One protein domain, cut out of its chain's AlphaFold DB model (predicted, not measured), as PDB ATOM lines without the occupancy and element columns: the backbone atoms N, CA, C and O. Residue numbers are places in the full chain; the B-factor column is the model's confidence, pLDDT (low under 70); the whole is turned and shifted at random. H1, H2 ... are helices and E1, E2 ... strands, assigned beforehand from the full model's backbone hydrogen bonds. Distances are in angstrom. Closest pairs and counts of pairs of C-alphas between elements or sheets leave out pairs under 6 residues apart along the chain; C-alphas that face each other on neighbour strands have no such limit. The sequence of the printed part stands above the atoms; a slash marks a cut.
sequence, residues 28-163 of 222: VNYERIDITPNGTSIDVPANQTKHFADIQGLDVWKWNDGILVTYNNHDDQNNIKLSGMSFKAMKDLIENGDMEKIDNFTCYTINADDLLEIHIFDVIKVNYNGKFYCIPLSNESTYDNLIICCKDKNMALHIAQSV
ATOM      1  N   VAL A  28     -41.340 -28.262  30.370       82.06
ATOM      2  CA  VAL A  28     -40.733 -27.769  31.603       82.06
ATOM      3  C   VAL A  28     -41.581 -26.605  32.111       82.06
ATOM      4  O   VAL A  28     -41.803 -25.635  31.388       82.06
ATOM      5  N   ASN A  29     -42.066 -26.711  33.346       87.50
ATOM      6  CA  ASN A  29     -42.686 -25.587  34.040       87.50
ATOM      7  C   ASN A  29     -41.597 -24.702  34.643       87.50
ATOM      8  O   ASN A  29     -40.599 -25.218  35.146       87.50
ATOM      9  N   TYR A  30     -41.825 -23.394  34.640       91.69
ATOM     10  CA  TYR A  30     -40.890 -22.412  35.175       91.69
ATOM     11  C   TYR A  30     -41.515 -21.627  36.325       91.69
ATOM     12  O   TYR A  30     -42.724 -21.389  36.342       91.69
ATOM     13  N   GLU A  31     -40.689 -21.241  37.289       92.62
ATOM     14  CA  GLU A  31     -41.048 -20.348  38.385       92.62
ATOM     15  C   GLU A  31     -40.071 -19.176  38.444       92.62
ATOM     16  O   GLU A  31     -38.882 -19.332  38.170       92.62
ATOM     17  N   ARG A  32     -40.583 -17.997  38.798       92.06
ATOM     18  CA  ARG A  32     -39.768 -16.794  38.954       92.06
ATOM     19  C   ARG A  32     -39.078 -16.838  40.311       92.06
ATOM     20  O   ARG A  32     -39.756 -16.940  41.332       92.06
ATOM     21  N   ILE A  33     -37.762 -16.678  40.321       89.75
ATOM     22  CA  ILE A  33     -36.991 -16.409  41.536       89.75
ATOM     23  C   ILE A  33     -36.401 -15.001  41.471       89.75
ATOM     24  O   ILE A  33     -36.096 -14.496  40.388       89.75
ATOM     25  N   ASP A  34     -36.249 -14.368  42.632       87.19
ATOM     26  CA  ASP A  34     -35.488 -13.129  42.776       87.19
ATOM     27  C   ASP A  34     -34.095 -13.465  43.325       87.19
ATOM     28  O   ASP A  34     -33.959 -14.157  44.335       87.19
ATOM     29  N   ILE A  35     -33.065 -12.968  42.647       81.62
ATOM     30  CA  ILE A  35     -31.669 -13.043  43.060       81.62
ATOM     31  C   ILE A  35     -31.418 -11.871  44.007       81.62
ATOM     32  O   ILE A  35     -31.467 -10.696  43.622       81.62
ATOM     33  N   THR A  36     -31.208 -12.193  45.275       68.44
ATOM     34  CA  THR A  36     -30.794 -11.233  46.299       68.44
ATOM     35  C   THR A  36     -29.298 -10.928  46.176       68.44
ATOM     36  O   THR A  36     -28.564 -11.791  45.711       68.44
ATOM     37  N   PRO A  37     -28.840  -9.731  46.583       62.22
ATOM     38  CA  PRO A  37     -29.623  -8.633  47.164       62.22
ATOM     39  C   PRO A  37     -30.304  -7.713  46.133       62.22
ATOM     40  O   PRO A  37     -31.188  -6.945  46.506       62.22
ATOM     41  N   ASN A  38     -29.958  -7.793  44.842       64.44
ATOM     42  CA  ASN A  38     -30.336  -6.761  43.864       64.44
ATOM     43  C   ASN A  38     -31.720  -6.894  43.230       64.44
ATOM     44  O   ASN A  38     -32.134  -6.038  42.447       64.44
ATOM     45  N   GLY A  39     -32.461  -7.950  43.561       72.94
ATOM     46  CA  GLY A  39     -33.827  -8.154  43.089       72.94
ATOM     47  C   GLY A  39     -33.929  -8.461  41.594       72.94
ATOM     48  O   GLY A  39     -35.040  -8.420  41.050       72.94
ATOM     49  N   THR A  40     -32.804  -8.743  40.927       88.38
ATOM     50  CA  THR A  40     -32.778  -9.278  39.562       88.38
ATOM     51  C   THR A  40     -33.576 -10.568  39.545       88.38
ATOM     52  O   THR A  40     -33.347 -11.448  40.365       88.38
ATOM     53  N   SER A  41     -34.550 -10.666  38.648       91.81
ATOM     54  CA  SER A  41     -35.470 -11.798  38.623       91.81
ATOM     55  C   SER A  41     -35.258 -12.656  37.387       91.81
ATOM     56  O   SER A  41     -34.932 -12.149  36.315       91.81
ATOM     57  N   ILE A  42     -35.426 -13.963  37.543       94.81
ATOM     58  CA  ILE A  42     -35.153 -14.950  36.497       94.81
ATOM     59  C   ILE A  42     -36.122 -16.124  36.634       94.81
ATOM     60  O   ILE A  42     -36.485 -16.507  37.746       94.81
ATOM     61  N   ASP A  43     -36.582 -16.667  35.512       95.44
ATOM     62  CA  ASP A  43     -37.386 -17.885  35.489       95.44
ATOM     63  C   ASP A  43     -36.454 -19.106  35.536       95.44
ATOM     64  O   ASP A  43     -35.489 -19.197  34.780       95.44
ATOM     65  N   VAL A  44     -36.738 -20.061  36.422       92.50
ATOM     66  CA  VAL A  44     -35.972 -21.307  36.602       92.50
ATOM     67  C   VAL A  44     -36.906 -22.522  36.605       92.50
ATOM     68  O   VAL A  44     -38.101 -22.361  36.855       92.50
ATOM     69  N   PRO A  45     -36.420 -23.752  36.334       91.44
ATOM     70  CA  PRO A  45     -37.265 -24.944  36.344       91.44
ATOM     71  C   PRO A  45     -37.979 -25.144  37.688       91.44
ATOM     72  O   PRO A  45     -37.343 -25.384  38.723       91.44
ATOM     73  N   ALA A  46     -39.310 -25.069  37.650       86.81
ATOM     74  CA  ALA A  46     -40.167 -25.069  38.824       86.81
ATOM     75  C   ALA A  46     -40.066 -26.386  39.595       86.81
ATOM     76  O   ALA A  46     -40.093 -27.466  38.997       86.81
ATOM     77  N   ASN A  47     -40.000 -26.307  40.927       81.06
ATOM     78  CA  ASN A  47     -39.914 -27.457  41.843       81.06
ATOM     79  C   ASN A  47     -38.669 -28.354  41.668       81.06
ATOM     80  O   ASN A  47     -38.540 -29.375  42.348       81.06
ATOM     81  N   GLN A  48     -37.753 -27.998  40.767       82.94
ATOM     82  CA  GLN A  48     -36.493 -28.714  40.540       82.94
ATOM     83  C   GLN A  48     -35.295 -27.900  41.016       82.94
ATOM     84  O   GLN A  48     -34.295 -28.472  41.452       82.94
ATOM     85  N   THR A  49     -35.411 -26.576  40.940       86.56
ATOM     86  CA  THR A  49     -34.337 -25.653  41.285       86.56
ATOM     87  C   THR A  49     -34.205 -25.529  42.795       86.56
ATOM     88  O   THR A  49     -35.173 -25.276  43.509       86.56
ATOM     89  N   LYS A  50     -32.989 -25.726  43.300       86.25
ATOM     90  CA  LYS A  50     -32.655 -25.565  44.714       86.25
ATOM     91  C   LYS A  50     -31.455 -24.652  44.845       86.25
ATOM     92  O   LYS A  50     -30.444 -24.874  44.179       86.25
ATOM     93  N   HIS A  51     -31.560 -23.678  45.743       86.38
ATOM     94  CA  HIS A  51     -30.389 -22.962  46.222       86.38
ATOM     95  C   HIS A  51     -29.454 -23.969  46.901       86.38
ATOM     96  O   HIS A  51     -29.876 -24.721  47.784       86.38
ATOM     97  N   PHE A  52     -28.221 -24.054  46.414       79.50
ATOM     98  CA  PHE A  52     -27.262 -25.065  46.827       79.50
ATOM     99  C   PHE A  52     -26.329 -24.536  47.910       79.50
ATOM    100  O   PHE A  52     -26.225 -25.157  48.967       79.50
ATOM    101  N   ALA A  53     -25.660 -23.416  47.648       73.06
ATOM    102  CA  ALA A  53     -24.708 -22.810  48.564       73.06
ATOM    103  C   ALA A  53     -24.361 -21.386  48.118       73.06
ATOM    104  O   ALA A  53     -24.382 -21.096  46.923       73.06
ATOM    105  N   ASP A  54     -23.956 -20.579  49.095       74.38
ATOM    106  CA  ASP A  54     -23.083 -19.429  48.883       74.38
ATOM    107  C   ASP A  54     -21.637 -19.938  48.994       74.38
ATOM    108  O   ASP A  54     -21.204 -20.426  50.047       74.38
ATOM    109  N   ILE A  55     -20.911 -19.921  47.874       70.38
ATOM    110  CA  ILE A  55     -19.514 -20.348  47.802       70.38
ATOM    111  C   ILE A  55     -18.669 -19.128  47.487       70.38
ATOM    112  O   ILE A  55     -18.558 -18.718  46.335       70.38
ATOM    113  N   GLN A  56     -18.003 -18.601  48.513       68.81
ATOM    114  CA  GLN A  56     -17.099 -17.463  48.372       68.81
ATOM    115  C   GLN A  56     -17.798 -16.227  47.780       68.81
ATOM    116  O   GLN A  56     -17.163 -15.556  46.985       68.81
ATOM    117  N   GLY A  57     -19.058 -15.920  48.120       72.50
ATOM    118  CA  GLY A  57     -19.796 -14.776  47.559       72.50
ATOM    119  C   GLY A  57     -20.377 -15.035  46.165       72.50
ATOM    120  O   GLY A  57     -20.670 -14.093  45.430       72.50
ATOM    121  N   LEU A  58     -20.475 -16.308  45.775       81.00
ATOM    122  CA  LEU A  58     -21.182 -16.763  44.586       81.00
ATOM    123  C   LEU A  58     -22.402 -17.539  45.041       81.00
ATOM    124  O   LEU A  58     -22.261 -18.596  45.666       81.00
ATOM    125  N   ASP A  59     -23.577 -17.060  44.666       86.12
ATOM    126  CA  ASP A  59     -24.790 -17.820  44.888       86.12
ATOM    127  C   ASP A  59     -24.962 -18.841  43.770       86.12
ATOM    128  O   ASP A  59     -24.802 -18.557  42.575       86.12
ATOM    129  N   VAL A  60     -25.276 -20.067  44.171       86.25
ATOM    130  CA  VAL A  60     -25.408 -21.194  43.258       86.25
ATOM    131  C   VAL A  60     -26.773 -21.835  43.434       86.25
ATOM    132  O   VAL A  60     -27.105 -22.362  44.497       86.25
ATOM    133  N   TRP A  61     -27.527 -21.908  42.343       89.00
ATOM    134  CA  TRP A  61     -28.744 -22.700  42.234       89.00
ATOM    135  C   TRP A  61     -28.509 -23.856  41.280       89.00
ATOM    136  O   TRP A  61     -27.822 -23.725  40.270       89.00
ATOM    137  N   LYS A  62     -29.106 -25.003  41.583       87.31
ATOM    138  CA  LYS A  62     -28.976 -26.193  40.747       87.31
ATOM    139  C   LYS A  62     -30.283 -26.947  40.604       87.31
ATOM    140  O   LYS A  62     -31.130 -26.923  41.496       87.31
ATOM    141  N   TRP A  63     -30.387 -27.682  39.510       88.12
ATOM    142  CA  TRP A  63     -31.408 -28.689  39.249       88.12
ATOM    143  C   TRP A  63     -30.746 -29.898  38.576       88.12
ATOM    144  O   TRP A  63     -29.523 -29.960  38.446       88.12
ATOM    145  N   ASN A  64     -31.533 -30.897  38.177       82.00
ATOM    146  CA  ASN A  64     -30.988 -32.154  37.651       82.00
ATOM    147  C   ASN A  64     -30.151 -31.972  36.374       82.00
ATOM    148  O   ASN A  64     -29.185 -32.704  36.159       82.00
ATOM    149  N   ASP A  65     -30.512 -30.988  35.551       85.25
ATOM    150  CA  ASP A  65     -29.949 -30.792  34.215       85.25
ATOM    151  C   ASP A  65     -29.354 -29.399  34.010       85.25
ATOM    152  O   ASP A  65     -29.173 -28.963  32.873       85.25
ATOM    153  N   GLY A  66     -29.026 -28.699  35.094       87.56
ATOM    154  CA  GLY A  66     -28.402 -27.393  34.986       87.56
ATOM    155  C   GLY A  66     -28.082 -26.715  36.306       87.56
ATOM    156  O   GLY A  66     -28.343 -27.225  37.400       87.56
ATOM    157  N   ILE A  67     -27.449 -25.566  36.153       89.00
ATOM    158  CA  ILE A  67     -26.910 -24.732  37.212       89.00
ATOM    159  C   ILE A  67     -27.033 -23.270  36.794       89.00
ATOM    160  O   ILE A  67     -26.841 -22.910  35.631       89.00
ATOM    161  N   LEU A  68     -27.349 -22.440  37.775       91.38
ATOM    162  CA  LEU A  68     -27.292 -20.994  37.708       91.38
ATOM    163  C   LEU A  68     -26.276 -20.541  38.755       91.38
ATOM    164  O   LEU A  68     -26.409 -20.880  39.928       91.38
ATOM    165  N   VAL A  69     -25.270 -19.792  38.324       89.56
ATOM    166  CA  VAL A  69     -24.309 -19.133  39.210       89.56
ATOM    167  C   VAL A  69     -24.521 -17.640  39.088       89.56
ATOM    168  O   VAL A  69     -24.559 -17.119  37.971       89.56
ATOM    169  N   THR A  70     -24.650 -16.948  40.212       89.06
ATOM    170  CA  THR A  70     -24.801 -15.495  40.215       89.06
ATOM    171  C   THR A  70     -23.767 -14.844  41.097       89.06
ATOM    172  O   THR A  70     -23.365 -15.379  42.128       89.06
ATOM    173  N   TYR A  71     -23.342 -13.669  40.668       85.94
ATOM    174  CA  TYR A  71     -22.324 -12.898  41.340       85.94
ATOM    175  C   TYR A  71     -22.576 -11.414  41.141       85.94
ATOM    176  O   TYR A  71     -22.747 -10.960  40.007       85.94
ATOM    177  N   ASN A  72     -22.538 -10.649  42.227       82.00
ATOM    178  CA  ASN A  72     -22.593  -9.203  42.155       82.00
ATOM    179  C   ASN A  72     -21.275  -8.559  42.604       82.00
ATOM    180  O   ASN A  72     -20.812  -8.770  43.721       82.00
ATOM    181  N   ASN A  73     -20.698  -7.712  41.746       71.25
ATOM    182  CA  ASN A  73     -19.397  -7.076  42.005       71.25
ATOM    183  C   ASN A  73     -19.442  -5.953  43.060       71.25
ATOM    184  O   ASN A  73     -18.428  -5.285  43.268       71.25
ATOM    185  N   HIS A  74     -20.602  -5.653  43.640       72.62
ATOM    186  CA  HIS A  74     -20.809  -4.633  44.671       72.62
ATOM    187  C   HIS A  74     -21.324  -5.212  45.993       72.62
ATOM    188  O   HIS A  74     -21.487  -4.454  46.948       72.62
ATOM    189  N   ASP A  75     -21.530  -6.528  46.073       65.81
ATOM    190  CA  ASP A  75     -21.969  -7.187  47.298       65.81
ATOM    191  C   ASP A  75     -20.759  -7.566  48.178       65.81
ATOM    192  O   ASP A  75     -19.836  -8.237  47.724       65.81
ATOM    193  N   ASP A  76     -20.740  -7.048  49.410       56.78
ATOM    194  CA  ASP A  76     -19.743  -7.211  50.490       56.78
ATOM    195  C   ASP A  76     -18.231  -7.116  50.129       56.78
ATOM    196  O   ASP A  76     -17.572  -8.080  49.726       56.78
ATOM    197  N   GLN A  77     -17.618  -5.951  50.397       57.44
ATOM    198  CA  GLN A  77     -16.257  -5.555  49.972       57.44
ATOM    199  C   GLN A  77     -15.105  -6.515  50.317       57.44
ATOM    200  O   GLN A  77     -14.056  -6.464  49.666       57.44
ATOM    201  N   ASN A  78     -15.268  -7.388  51.311       55.16
ATOM    202  CA  ASN A  78     -14.207  -8.303  51.730       55.16
ATOM    203  C   ASN A  78     -14.114  -9.574  50.868       55.16
ATOM    204  O   ASN A  78     -13.013 -10.100  50.696       55.16
ATOM    205  N   ASN A  79     -15.222 -10.031  50.272       55.72
ATOM    206  CA  ASN A  79     -15.270 -11.270  49.481       55.72
ATOM    207  C   ASN A  79     -15.195 -11.031  47.956       55.72
ATOM    208  O   ASN A  79     -14.749 -11.922  47.231       55.72
ATOM    209  N   ILE A  80     -15.494  -9.805  47.490       59.91
ATOM    210  CA  ILE A  80     -15.537  -9.369  46.070       59.91
ATOM    211  C   ILE A  80     -14.306  -9.777  45.245       59.91
ATOM    212  O   ILE A  80     -14.396 -10.082  44.055       59.91
ATOM    213  N   LYS A  81     -13.106  -9.763  45.839       61.25
ATOM    214  CA  LYS A  81     -11.881 -10.051  45.074       61.25
ATOM    215  C   LYS A  81     -11.743 -11.530  44.726       61.25
ATOM    216  O   LYS A  81     -11.272 -11.841  43.635       61.25
ATOM    217  N   LEU A  82     -12.124 -12.427  45.638       59.47
ATOM    218  CA  LEU A  82     -12.006 -13.869  45.421       59.47
ATOM    219  C   LEU A  82     -13.182 -14.389  44.587       59.47
ATOM    220  O   LEU A  82     -12.948 -15.086  43.603       59.47
ATOM    221  N   SER A  83     -14.407 -13.965  44.913       68.06
ATOM    222  CA  SER A  83     -15.624 -14.266  44.145       68.06
ATOM    223  C   SER A  83     -15.488 -13.845  42.683       68.06
ATOM    224  O   SER A  83     -15.715 -14.647  41.781       68.06
ATOM    225  N   GLY A  84     -15.021 -12.618  42.433       71.12
ATOM    226  CA  GLY A  84     -14.844 -12.094  41.085       71.12
ATOM    227  C   GLY A  84     -13.758 -12.796  40.284       71.12
ATOM    228  O   GLY A  84     -13.932 -12.996  39.084       71.12
ATOM    229  N   MET A  85     -12.664 -13.221  40.923       73.62
ATOM    230  CA  MET A  85     -11.653 -14.047  40.253       73.62
ATOM    231  C   MET A  85     -12.201 -15.434  39.908       73.62
ATOM    232  O   MET A  85     -12.010 -15.884  38.780       73.62
ATOM    233  N   SER A  86     -12.920 -16.077  40.831       73.62
ATOM    234  CA  SER A  86     -13.545 -17.386  40.611       73.62
ATOM    235  C   SER A  86     -14.613 -17.334  39.513       73.62
ATOM    236  O   SER A  86     -14.619 -18.176  38.614       73.62
ATOM    237  N   PHE A  87     -15.470 -16.310  39.527       80.81
ATOM    238  CA  PHE A  87     -16.476 -16.087  38.490       80.81
ATOM    239  C   PHE A  87     -15.830 -15.812  37.130       80.81
ATOM    240  O   PHE A  87     -16.241 -16.376  36.117       80.81
ATOM    241  N   LYS A  88     -14.786 -14.976  37.095       83.12
ATOM    242  CA  LYS A  88     -14.054 -14.689  35.862       83.12
ATOM    243  C   LYS A  88     -13.377 -15.939  35.302       83.12
ATOM    244  O   LYS A  88     -13.520 -16.193  34.118       83.12
ATOM    245  N   ALA A  89     -12.697 -16.731  36.127       80.38
ATOM    246  CA  ALA A  89     -12.060 -17.969  35.678       80.38
ATOM    247  C   ALA A  89     -13.083 -18.959  35.093       80.38
ATOM    248  O   ALA A  89     -12.829 -19.573  34.061       80.38
ATOM    249  N   MET A  90     -14.261 -19.065  35.716       81.62
ATOM    250  CA  MET A  90     -15.373 -19.864  35.199       81.62
ATOM    251  C   MET A  90     -15.859 -19.344  33.845       81.62
ATOM    252  O   MET A  90     -16.013 -20.124  32.910       81.62
ATOM    253  N   LYS A  91     -16.069 -18.030  33.728       85.62
ATOM    254  CA  LYS A  91     -16.441 -17.394  32.464       85.62
ATOM    255  C   LYS A  91     -15.388 -17.651  31.382       85.62
ATOM    256  O   LYS A  91     -15.754 -18.104  30.308       85.62
ATOM    257  N   ASP A  92     -14.111 -17.426  31.678       86.75
ATOM    258  CA  ASP A  92     -13.005 -17.613  30.735       86.75
ATOM    259  C   ASP A  92     -12.924 -19.079  30.256       86.75
ATOM    260  O   ASP A  92     -12.689 -19.331  29.077       86.75
ATOM    261  N   LEU A  93     -13.175 -20.060  31.138       83.44
ATOM    262  CA  LEU A  93     -13.250 -21.474  30.752       83.44
ATOM    263  C   LEU A  93     -14.445 -21.754  29.839       83.44
ATOM    264  O   LEU A  93     -14.292 -22.427  28.821       83.44
ATOM    265  N   ILE A  94     -15.622 -21.222  30.176       86.44
ATOM    266  CA  ILE A  94     -16.832 -21.361  29.354       86.44
ATOM    267  C   ILE A  94     -16.609 -20.764  27.962       86.44
ATOM    268  O   ILE A  94     -16.994 -21.369  26.963       86.44
ATOM    269  N   GLU A  95     -15.955 -19.606  27.884       88.75
ATOM    270  CA  GLU A  95     -15.674 -18.905  26.630       88.75
ATOM    271  C   GLU A  95     -14.661 -19.636  25.729       88.75
ATOM    272  O   GLU A  95     -14.608 -19.350  24.532       88.75
ATOM    273  N   ASN A  96     -13.919 -20.621  26.254       87.06
ATOM    274  CA  ASN A  96     -13.080 -21.519  25.450       87.06
ATOM    275  C   ASN A  96     -13.875 -22.636  24.745       87.06
ATOM    276  O   ASN A  96     -13.310 -23.352  23.917       87.06
ATOM    277  N   GLY A  97     -15.158 -22.809  25.077       86.00
ATOM    278  CA  GLY A  97     -16.043 -23.787  24.446       86.00
ATOM    279  C   GLY A  97     -16.468 -23.421  23.021       86.00
ATOM    280  O   GLY A  97     -16.191 -22.335  22.510       86.00
ATOM    281  N   ASP A  98     -17.215 -24.325  22.379       91.12
ATOM    282  CA  ASP A  98     -17.763 -24.078  21.042       91.12
ATOM    283  C   ASP A  98     -18.830 -22.976  21.106       91.12
ATOM    284  O   ASP A  98     -19.870 -23.131  21.750       91.12
ATOM    285  N   MET A  99     -18.586 -21.865  20.414       93.81
ATOM    286  CA  MET A  99     -19.447 -20.684  20.437       93.81
ATOM    287  C   MET A  99     -20.533 -20.736  19.357       93.81
ATOM    288  O   MET A  99     -20.253 -20.927  18.172       93.81
ATOM    289  N   GLU A 100     -21.773 -20.449  19.746       93.50
ATOM    290  CA  GLU A 100     -22.917 -20.295  18.850       93.50
ATOM    291  C   GLU A 100     -23.739 -19.053  19.236       93.50
ATOM    292  O   GLU A 100     -24.012 -18.805  20.409       93.50
ATOM    293  N   LYS A 101     -24.175 -18.264  18.246       91.88
ATOM    294  CA  LYS A 101     -25.102 -17.142  18.470       91.88
ATOM    295  C   LYS A 101     -26.543 -17.595  18.263       91.88
ATOM    296  O   LYS A 101     -26.883 -18.015  17.159       91.88
ATOM    297  N   ILE A 102     -27.387 -17.466  19.286       87.94
ATOM    298  CA  ILE A 102     -28.809 -17.847  19.246       87.94
ATOM    299  C   ILE A 102     -29.643 -16.721  19.856       87.94
ATOM    300  O   ILE A 102     -29.402 -16.336  20.995       87.94
ATOM    301  N   ASP A 103     -30.607 -16.183  19.106       85.50
ATOM    302  CA  ASP A 103     -31.552 -15.146  19.558       85.50
ATOM    303  C   ASP A 103     -30.903 -13.981  20.331       85.50
ATOM    304  O   ASP A 103     -31.395 -13.541  21.367       85.50
ATOM    305  N   ASN A 104     -29.787 -13.467  19.797       89.44
ATOM    306  CA  ASN A 104     -28.948 -12.395  20.361       89.44
ATOM    307  C   ASN A 104     -28.136 -12.758  21.614       89.44
ATOM    308  O   ASN A 104     -27.401 -11.911  22.120       89.44
ATOM    309  N   PHE A 105     -28.193 -14.006  22.069       92.56
ATOM    310  CA  PHE A 105     -27.312 -14.530  23.104       92.56
ATOM    311  C   PHE A 105     -26.112 -15.239  22.486       92.56
ATOM    312  O   PHE A 105     -26.200 -15.850  21.418       92.56
ATOM    313  N   THR A 106     -24.976 -15.158  23.177       93.00
ATOM    314  CA  THR A 106     -23.820 -16.004  22.879       93.00
ATOM    315  C   THR A 106     -23.889 -17.205  23.807       93.00
ATOM    316  O   THR A 106     -23.838 -17.049  25.025       93.00
ATOM    317  N   CYS A 107     -24.071 -18.382  23.223       94.44
ATOM    318  CA  CYS A 107     -24.100 -19.648  23.930       94.44
ATOM    319  C   CYS A 107     -22.799 -20.392  23.659       94.44
ATOM    320  O   CYS A 107     -22.351 -20.475  22.516       94.44
ATOM    321  N   TYR A 108     -22.221 -20.949  24.709       94.25
ATOM    322  CA  TYR A 108     -21.015 -21.750  24.646       94.25
ATOM    323  C   TYR A 108     -21.362 -23.189  24.981       94.25
ATOM    324  O   TYR A 108     -22.058 -23.457  25.961       94.25
ATOM    325  N   THR A 109     -20.887 -24.119  24.163       92.12
ATOM    326  CA  THR A 109     -21.033 -25.544  24.431       92.12
ATOM    327  C   THR A 109     -19.758 -26.066  25.065       92.12
ATOM    328  O   THR A 109     -18.692 -26.002  24.454       92.12
ATOM    329  N   ILE A 110     -19.878 -26.613  26.268       88.00
ATOM    330  CA  ILE A 110     -18.762 -27.197  27.018       88.00
ATOM    331  C   ILE A 110     -19.090 -28.629  27.411       88.00
ATOM    332  O   ILE A 110     -20.260 -28.966  27.632       88.00
ATOM    333  N   ASN A 111     -18.082 -29.494  27.486       84.00
ATOM    334  CA  ASN A 111     -18.316 -30.824  28.025       84.00
ATOM    335  C   ASN A 111     -18.373 -30.746  29.546       84.00
ATOM    336  O   ASN A 111     -17.715 -29.928  30.184       84.00
ATOM    337  N   ALA A 112     -19.168 -31.635  30.127       74.12
ATOM    338  CA  ALA A 112     -19.224 -31.815  31.566       74.12
ATOM    339  C   ALA A 112     -17.845 -32.060  32.202       74.12
ATOM    340  O   ALA A 112     -17.594 -31.583  33.303       74.12
ATOM    341  N   ASP A 113     -16.962 -32.772  31.500       72.88
ATOM    342  CA  ASP A 113     -15.617 -33.082  31.986       72.88
ATOM    343  C   ASP A 113     -14.756 -31.816  32.125       72.88
ATOM    344  O   ASP A 113     -14.025 -31.679  33.101       72.88
ATOM    345  N   ASP A 114     -14.924 -30.849  31.216       70.56
ATOM    346  CA  ASP A 114     -14.220 -29.559  31.250       70.56
ATOM    347  C   ASP A 114     -14.737 -28.672  32.403       70.56
ATOM    348  O   ASP A 114     -14.002 -27.871  32.975       70.56
ATOM    349  N   LEU A 115     -16.009 -28.839  32.793       66.19
ATOM    350  CA  LEU A 115     -16.599 -28.150  33.946       66.19
ATOM    351  C   LEU A 115     -16.053 -28.658  35.283       66.19
ATOM    352  O   LEU A 115     -15.976 -27.876  36.229       66.19
ATOM    353  N   LEU A 116     -15.672 -29.935  35.379       63.78
ATOM    354  CA  LEU A 116     -15.098 -30.516  36.600       63.78
ATOM    355  C   LEU A 116     -13.710 -29.945  36.928       63.78
ATOM    356  O   LEU A 116     -13.296 -29.984  38.080       63.78
ATOM    357  N   GLU A 117     -13.007 -29.339  35.965       59.69
ATOM    358  CA  GLU A 117     -11.756 -28.615  36.249       59.69
ATOM    359  C   GLU A 117     -11.982 -27.356  37.109       59.69
ATOM    360  O   GLU A 117     -11.045 -26.803  37.692       59.69
ATOM    361  N   ILE A 118     -13.233 -26.905  37.236       62.41
ATOM    362  CA  ILE A 118     -13.619 -25.780  38.079       62.41
ATOM    363  C   ILE A 118     -14.064 -26.315  39.442       62.41
ATOM    364  O   ILE A 118     -15.139 -26.895  39.583       62.41
ATOM    365  N   HIS A 119     -13.300 -26.010  40.493       60.56
ATOM    366  CA  HIS A 119     -13.588 -26.448  41.867       60.56
ATOM    367  C   HIS A 119     -15.010 -26.146  42.374       60.56
ATOM    368  O   HIS A 119     -15.524 -26.860  43.231       60.56
ATOM    369  N   ILE A 120     -15.673 -25.104  41.866       60.69
ATOM    370  CA  ILE A 120     -17.075 -24.826  42.207       60.69
ATOM    371  C   ILE A 120     -17.983 -25.965  41.725       60.69
ATOM    372  O   ILE A 120     -18.837 -26.415  42.479       60.69
ATOM    373  N   PHE A 121     -17.767 -26.501  40.526       59.19
ATOM    374  CA  PHE A 121     -18.562 -27.602  39.979       59.19
ATOM    375  C   PHE A 121     -18.238 -28.944  40.649       59.19
ATOM    376  O   PHE A 121     -19.157 -29.744  40.858       59.19
ATOM    377  N   ASP A 122     -16.994 -29.142  41.100       55.53
ATOM    378  CA  ASP A 122     -16.611 -30.270  41.966       55.53
ATOM    379  C   ASP A 122     -17.424 -30.297  43.272       55.53
ATOM    380  O   ASP A 122     -17.905 -31.350  43.707       55.53
ATOM    381  N   VAL A 123     -17.616 -29.131  43.905       53.16
ATOM    382  CA  VAL A 123     -18.365 -29.010  45.169       53.16
ATOM    383  C   VAL A 123     -19.850 -29.318  44.968       53.16
ATOM    384  O   VAL A 123     -20.499 -29.885  45.852       53.16
ATOM    385  N   ILE A 124     -20.399 -29.008  43.794       56.41
ATOM    386  CA  ILE A 124     -21.836 -29.127  43.516       56.41
ATOM    387  C   ILE A 124     -22.245 -30.590  43.224       56.41
ATOM    388  O   ILE A 124     -23.438 -30.918  43.334       56.41
ATOM    389  N   LYS A 125     -21.275 -31.499  42.980       54.16
ATOM    390  CA  LYS A 125     -21.457 -32.954  42.750       54.16
ATOM    391  C   LYS A 125     -22.663 -33.275  41.866       54.16
ATOM    392  O   LYS A 125     -23.489 -34.130  42.200       54.16
ATOM    393  N   VAL A 126     -22.839 -32.542  40.777       55.12
ATOM    394  CA  VAL A 126     -23.932 -32.844  39.854       55.12
ATOM    395  C   VAL A 126     -23.471 -33.976  38.951       55.12
ATOM    396  O   VAL A 126     -22.295 -34.089  38.615       55.12
ATOM    397  N   ASN A 127     -24.401 -34.851  38.587       55.41
ATOM    398  CA  ASN A 127     -24.129 -35.963  37.688       55.41
ATOM    399  C   ASN A 127     -24.073 -35.418  36.249       55.41
ATOM    400  O   ASN A 127     -25.042 -35.475  35.481       55.41
ATOM    401  N   TYR A 128     -22.960 -34.755  35.947       62.28
ATOM    402  CA  TYR A 128     -22.695 -34.082  34.691       62.28
ATOM    403  C   TYR A 128     -22.145 -35.112  33.697       62.28
ATOM    404  O   TYR A 128     -20.953 -35.356  33.640       62.28
ATOM    405  N   ASN A 129     -23.022 -35.743  32.919       66.69
ATOM    406  CA  ASN A 129     -22.614 -36.459  31.709       66.69
ATOM    407  C   ASN A 129     -23.131 -35.688  30.493       66.69
ATOM    408  O   ASN A 129     -24.289 -35.261  30.482       66.69
ATOM    409  N   GLY A 130     -22.296 -35.567  29.460       79.38
ATOM    410  CA  GLY A 130     -22.660 -34.954  28.183       79.38
ATOM    411  C   GLY A 130     -22.246 -33.488  28.056       79.38
ATOM    412  O   GLY A 130     -21.255 -33.054  28.638       79.38
ATOM    413  N   LYS A 131     -22.989 -32.747  27.231       87.75
ATOM    414  CA  LYS A 131     -22.699 -31.353  26.880       87.75
ATOM    415  C   LYS A 131     -23.598 -30.394  27.650       87.75
ATOM    416  O   LYS A 131     -24.773 -30.689  27.867       87.75
ATOM    417  N   PHE A 132     -23.042 -29.245  28.002       89.38
ATOM    418  CA  PHE A 132     -23.740 -28.121  28.604       89.38
ATOM    419  C   PHE A 132     -23.748 -26.937  27.652       89.38
ATOM    420  O   PHE A 132     -22.746 -26.639  27.011       89.38
ATOM    421  N   TYR A 133     -24.890 -26.267  27.597       93.00
ATOM    422  CA  TYR A 133     -25.115 -25.010  26.909       93.00
ATOM    423  C   TYR A 133     -25.084 -23.900  27.948       93.00
ATOM    424  O   TYR A 133     -25.969 -23.829  28.805       93.00
ATOM    425  N   CYS A 134     -24.048 -23.074  27.884       93.06
ATOM    426  CA  CYS A 134     -23.757 -22.048  28.866       93.06
ATOM    427  C   CYS A 134     -23.904 -20.649  28.272       93.06
ATOM    428  O   CYS A 134     -23.335 -20.343  27.227       93.06
ATOM    429  N   ILE A 135     -24.647 -19.788  28.957       95.38
ATOM    430  CA  ILE A 135     -24.873 -18.398  28.570       95.38
ATOM    431  C   ILE A 135     -24.399 -17.511  29.728       95.38
ATOM    432  O   ILE A 135     -25.112 -17.376  30.728       95.38
ATOM    433  N   PRO A 136     -23.191 -16.929  29.631       93.38
ATOM    434  CA  PRO A 136     -22.747 -15.903  30.556       93.38
ATOM    435  C   PRO A 136     -23.446 -14.581  30.227       93.38
ATOM    436  O   PRO A 136     -23.464 -14.131  29.081       93.38
ATOM    437  N   LEU A 137     -24.003 -13.940  31.246       92.19
ATOM    438  CA  LEU A 137     -24.642 -12.638  31.162       92.19
ATOM    439  C   LEU A 137     -24.008 -11.702  32.187       92.19
ATOM    440  O   LEU A 137     -23.693 -12.100  33.305       92.19
ATOM    441  N   SER A 138     -23.828 -10.445  31.812       88.38
ATOM    442  CA  SER A 138     -23.302  -9.413  32.699       88.38
ATOM    443  C   SER A 138     -24.042  -8.115  32.449       88.38
ATOM    444  O   SER A 138     -24.209  -7.714  31.294       88.38
ATOM    445  N   ASN A 139     -24.456  -7.444  33.518       85.81
ATOM    446  CA  ASN A 139     -25.066  -6.128  33.446       85.81
ATOM    447  C   ASN A 139     -24.170  -5.094  34.128       85.81
ATOM    448  O   ASN A 139     -23.970  -5.127  35.337       85.81
ATOM    449  N   GLU A 140     -23.660  -4.139  33.356       79.06
ATOM    450  CA  GLU A 140     -22.776  -3.090  33.881       79.06
ATOM    451  C   GLU A 140     -23.491  -2.113  34.825       79.06
ATOM    452  O   GLU A 140     -22.848  -1.472  35.649       79.06
ATOM    453  N   SER A 141     -24.818  -1.977  34.713       79.50
ATOM    454  CA  SER A 141     -25.603  -1.005  35.486       79.50
ATOM    455  C   SER A 141     -26.019  -1.519  36.862       79.50
ATOM    456  O   SER A 141     -26.116  -0.726  37.801       79.50
ATOM    457  N   THR A 142     -26.313  -2.818  36.972       79.69
ATOM    458  CA  THR A 142     -26.673  -3.474  38.241       79.69
ATOM    459  C   THR A 142     -25.508  -4.246  38.854       79.69
ATOM    460  O   THR A 142     -25.596  -4.657  40.004       79.69
ATOM    461  N   TYR A 143     -24.408  -4.408  38.111       81.94
ATOM    462  CA  TYR A 143     -23.237  -5.213  38.472       81.94
ATOM    463  C   TYR A 143     -23.531  -6.705  38.660       81.94
ATOM    464  O   TYR A 143     -22.664  -7.435  39.145       81.94
ATOM    465  N   ASP A 144     -24.724  -7.156  38.262       86.12
ATOM    466  CA  ASP A 144     -25.107  -8.559  38.313       86.12
ATOM    467  C   ASP A 144     -24.469  -9.312  37.154       86.12
ATOM    468  O   ASP A 144     -24.596  -8.941  35.981       86.12
ATOM    469  N   ASN A 145     -23.809 -10.406  37.498       88.94
ATOM    470  CA  ASN A 145     -23.238 -11.351  36.566       88.94
ATOM    471  C   ASN A 145     -23.877 -12.712  36.816       88.94
ATOM    472  O   ASN A 145     -24.012 -13.157  37.954       88.94
ATOM    473  N   LEU A 146     -24.287 -13.362  35.737       92.69
ATOM    474  CA  LEU A 146     -25.020 -14.616  35.748       92.69
ATOM    475  C   LEU A 146     -24.312 -15.587  34.807       92.69
ATOM    476  O   LEU A 146     -23.895 -15.209  33.715       92.69
ATOM    477  N   ILE A 147     -24.208 -16.846  35.199       92.62
ATOM    478  CA  ILE A 147     -23.818 -17.943  34.317       92.62
ATOM    479  C   ILE A 147     -24.928 -18.977  34.395       92.62
ATOM    480  O   ILE A 147     -25.178 -19.558  35.449       92.62
ATOM    481  N   ILE A 148     -25.604 -19.186  33.271       93.88
ATOM    482  CA  ILE A 148     -26.665 -20.182  33.130       93.88
ATOM    483  C   ILE A 148     -26.092 -21.334  32.322       93.88
ATOM    484  O   ILE A 148     -25.704 -21.105  31.183       93.88
ATOM    485  N   CYS A 149     -26.067 -22.548  32.863       91.50
ATOM    486  CA  CYS A 149     -25.610 -23.738  32.149       91.50
ATOM    487  C   CYS A 149     -26.656 -24.851  32.235       91.50
ATOM    488  O   CYS A 149     -26.977 -25.314  33.331       91.50
ATOM    489  N   CYS A 150     -27.146 -25.332  31.089       90.94
ATOM    490  CA  CYS A 150     -28.155 -26.398  31.009       90.94
ATOM    491  C   CYS A 150     -27.742 -27.489  30.017       90.94
ATOM    492  O   CYS A 150     -27.108 -27.195  29.009       90.94
ATOM    493  N   LYS A 151     -28.180 -28.736  30.223       89.31
ATOM    494  CA  LYS A 151     -28.063 -29.790  29.193       89.31
ATOM    495  C   LYS A 151     -28.998 -29.566  28.005       89.31
ATOM    496  O   LYS A 151     -28.722 -30.043  26.911       89.31
ATOM    497  N   ASP A 152     -30.110 -28.863  28.220       90.31
ATOM    498  CA  ASP A 152     -31.053 -28.483  27.169       90.31
ATOM    499  C   ASP A 152     -30.802 -27.031  26.738       90.31
ATOM    500  O   ASP A 152     -30.918 -26.091  27.530       90.31
ATOM    501  N   LYS A 153     -30.482 -26.857  25.454       92.00
ATOM    502  CA  LYS A 153     -30.230 -25.560  24.819       92.00
ATOM    503  C   LYS A 153     -31.424 -24.603  24.915       92.00
ATOM    504  O   LYS A 153     -31.234 -23.416  25.167       92.00
ATOM    505  N   ASN A 154     -32.644 -25.102  24.718       91.44
ATOM    506  CA  ASN A 154     -33.861 -24.291  24.760       91.44
ATOM    507  C   ASN A 154     -34.160 -23.828  26.183       91.44
ATOM    508  O   ASN A 154     -34.617 -22.705  26.377       91.44
ATOM    509  N   MET A 155     -33.868 -24.668  27.177       92.38
ATOM    510  CA  MET A 155     -33.983 -24.283  28.582       92.38
ATOM    511  C   MET A 155     -32.987 -23.174  28.930       92.38
ATOM    512  O   MET A 155     -33.394 -22.168  29.500       92.38
ATOM    513  N   ALA A 156     -31.707 -23.317  28.557       93.31
ATOM    514  CA  ALA A 156     -30.708 -22.264  28.777       93.31
ATOM    515  C   ALA A 156     -31.148 -20.933  28.152       93.31
ATOM    516  O   ALA A 156     -31.089 -19.890  28.801       93.31
ATOM    517  N   LEU A 157     -31.651 -20.985  26.915       94.31
ATOM    518  CA  LEU A 157     -32.130 -19.807  26.205       94.31
ATOM    519  C   LEU A 157     -33.360 -19.176  26.867       94.31
ATOM    520  O   LEU A 157     -33.393 -17.961  27.039       94.31
ATOM    521  N   HIS A 158     -34.346 -19.982  27.268       94.25
ATOM    522  CA  HIS A 158     -35.541 -19.497  27.957       94.25
ATOM    523  C   HIS A 158     -35.180 -18.781  29.263       94.25
ATOM    524  O   HIS A 158     -35.622 -17.658  29.502       94.25
ATOM    525  N   ILE A 159     -34.323 -19.407  30.075       94.94
ATOM    526  CA  ILE A 159     -33.841 -18.833  31.333       94.94
ATOM    527  C   ILE A 159     -33.116 -17.508  31.051       94.94
ATOM    528  O   ILE A 159     -33.441 -16.499  31.671       94.94
ATOM    529  N   ALA A 160     -32.216 -17.459  30.063       94.75
ATOM    530  CA  ALA A 160     -31.505 -16.232  29.696       94.75
ATOM    531  C   ALA A 160     -32.442 -15.104  29.221       94.75
ATOM    532  O   ALA A 160     -32.260 -13.949  29.600       94.75
ATOM    533  N   GLN A 161     -33.470 -15.432  28.434       95.00
ATOM    534  CA  GLN A 161     -34.480 -14.478  27.959       95.00
ATOM    535  C   GLN A 161     -35.383 -13.948  29.078       95.00
ATOM    536  O   GLN A 161     -35.918 -12.847  28.968       95.00
ATOM    537  N   SER A 162     -35.560 -14.721  30.149       95.25
ATOM    538  CA  SER A 162     -36.411 -14.347  31.280       95.25
ATOM    539  C   SER A 162     -35.769 -13.354  32.255       95.25
ATOM    540  O   SER A 162     -36.471 -12.814  33.114       95.25
ATOM    541  N   VAL A 163     -34.454 -13.119  32.138       94.00
ATOM    542  CA  VAL A 163     -33.696 -12.273  33.064       94.00
ATOM    543  C   VAL A 163     -34.197 -10.835  33.004       94.00
ATOM    544  O   VAL A 163     -34.123 -10.162  31.977       94.00
TER     545      VAL A 163
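AT A GLANCE: This is residues 28 to 163 of the 222 residues of an uncharacterized protein of Methanobrevibacter sp (UniProt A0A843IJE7). One twisted sheet of seven strands forms the core, with the long helix H1 slanting over one face beside the short helix H3, while helix H4 and the separate hairpin E1 and E2 lie side by side over the other face. The short helix H2 only grazes the sheet. The printed part has 136 residues with four named helices and nine named strands, in the order E1 E2 E3 E4 E5 H1 E6 E7 H2 H3 E8 E9 H4; the large sheet runs E3 E4 E5 E9 E8 E7 E6, antiparallel throughout, and the class is mixed, helices and strands. The whole is compact, with a radius of gyration of the C-alphas of 13.7 A, and rounded, spanning 37 by 30 by 28 A.

HOW THE PARTS SIT: The large sheet runs, strand beside strand, E3 (residues 50 to 54), E4 (59 to 63), E5 (66 to 72), E9 (144 to 150), E8 (131 to 138), E7 (105 to 111) and E6 (98 to 102), with E3 and E6 as edge strands. E3, E4 and E5 form a meander, each strand the antiparallel neighbour of the one before; N 52 and O 60 are 2.8 A apart, N 61 and O 68 2.9 A. E5 and E9 stand at 172 degrees, with N 69 and O 147 2.9 A apart. The hairpin E8 and E9 has N 135 and O 148 at 2.8 A. E8 and E7 stand at 141 degrees, with N 134 and O 108 at 2.8 A; in the hairpin E6 and E7, N 100 and O 107 are 2.8 A apart. Helices on both faces of this sheet give three layers: H1 (80 to 95) and H3 (119 to 124) on one face, H4 (153 to 162) on the other. H1 has a height over the sheet of 9.4 A and lies over E5 and E9, slantwise to the strands, at 40 degrees to E9 on the local plane; it is only just not over E4 and E8, on each of which 2 of its C-alphas fall. H3 lies over E4 at a height of 10.0 A. H2 (112 to 116) and H3 are close but not clearly touching; their closest C-alphas, of Leu 116 and Asp 122, are 5.6 A apart. The closest C-alphas of E8 and H4 are those of Tyr 133 and Lys 153, 5.6 A apart. E1 (30 to 35) and E2 (40 to 45) are a hairpin, with N 33 and O 42 at 2.9 A. The closest C-alphas of E2 and H4, of Ile 42 and Ser 162, are 5.4 A apart. In H1, H2, H3 and H4 every O i to N i+4 pair is within hydrogen-bond range.

IN THESE COORDINATES: E1 begins at C-alpha 30, (-40.890, -22.412, 35.175), and E2 follows with 16.6 A from first to last C-alpha. E3 and E4 are shorter, and E5 measures 20.4 A. H1 measures 21.7 A and begins at C-alpha 80, (-15.537, -9.369, 46.070). E6 follows, then E7 with 19.3 A, then the short H2 and H3. E8 is 22.7 A long and E9 19.5 A. H4, 14.3 A long, ends at C-alpha 162, (-36.411, -14.347, 31.280).

THE WHOLE: The two C-alphas farthest apart, those of Val 28 and Asn 78, are 38.6 A apart. The printed part has no cut and no long link; the links E5 to H1 and H3 to E8 are short, the others tight. The mean pLDDT of the printed part is 81.3, and residues 36 to 38, 56, 75 to 83 and 115 to 129 are under 70.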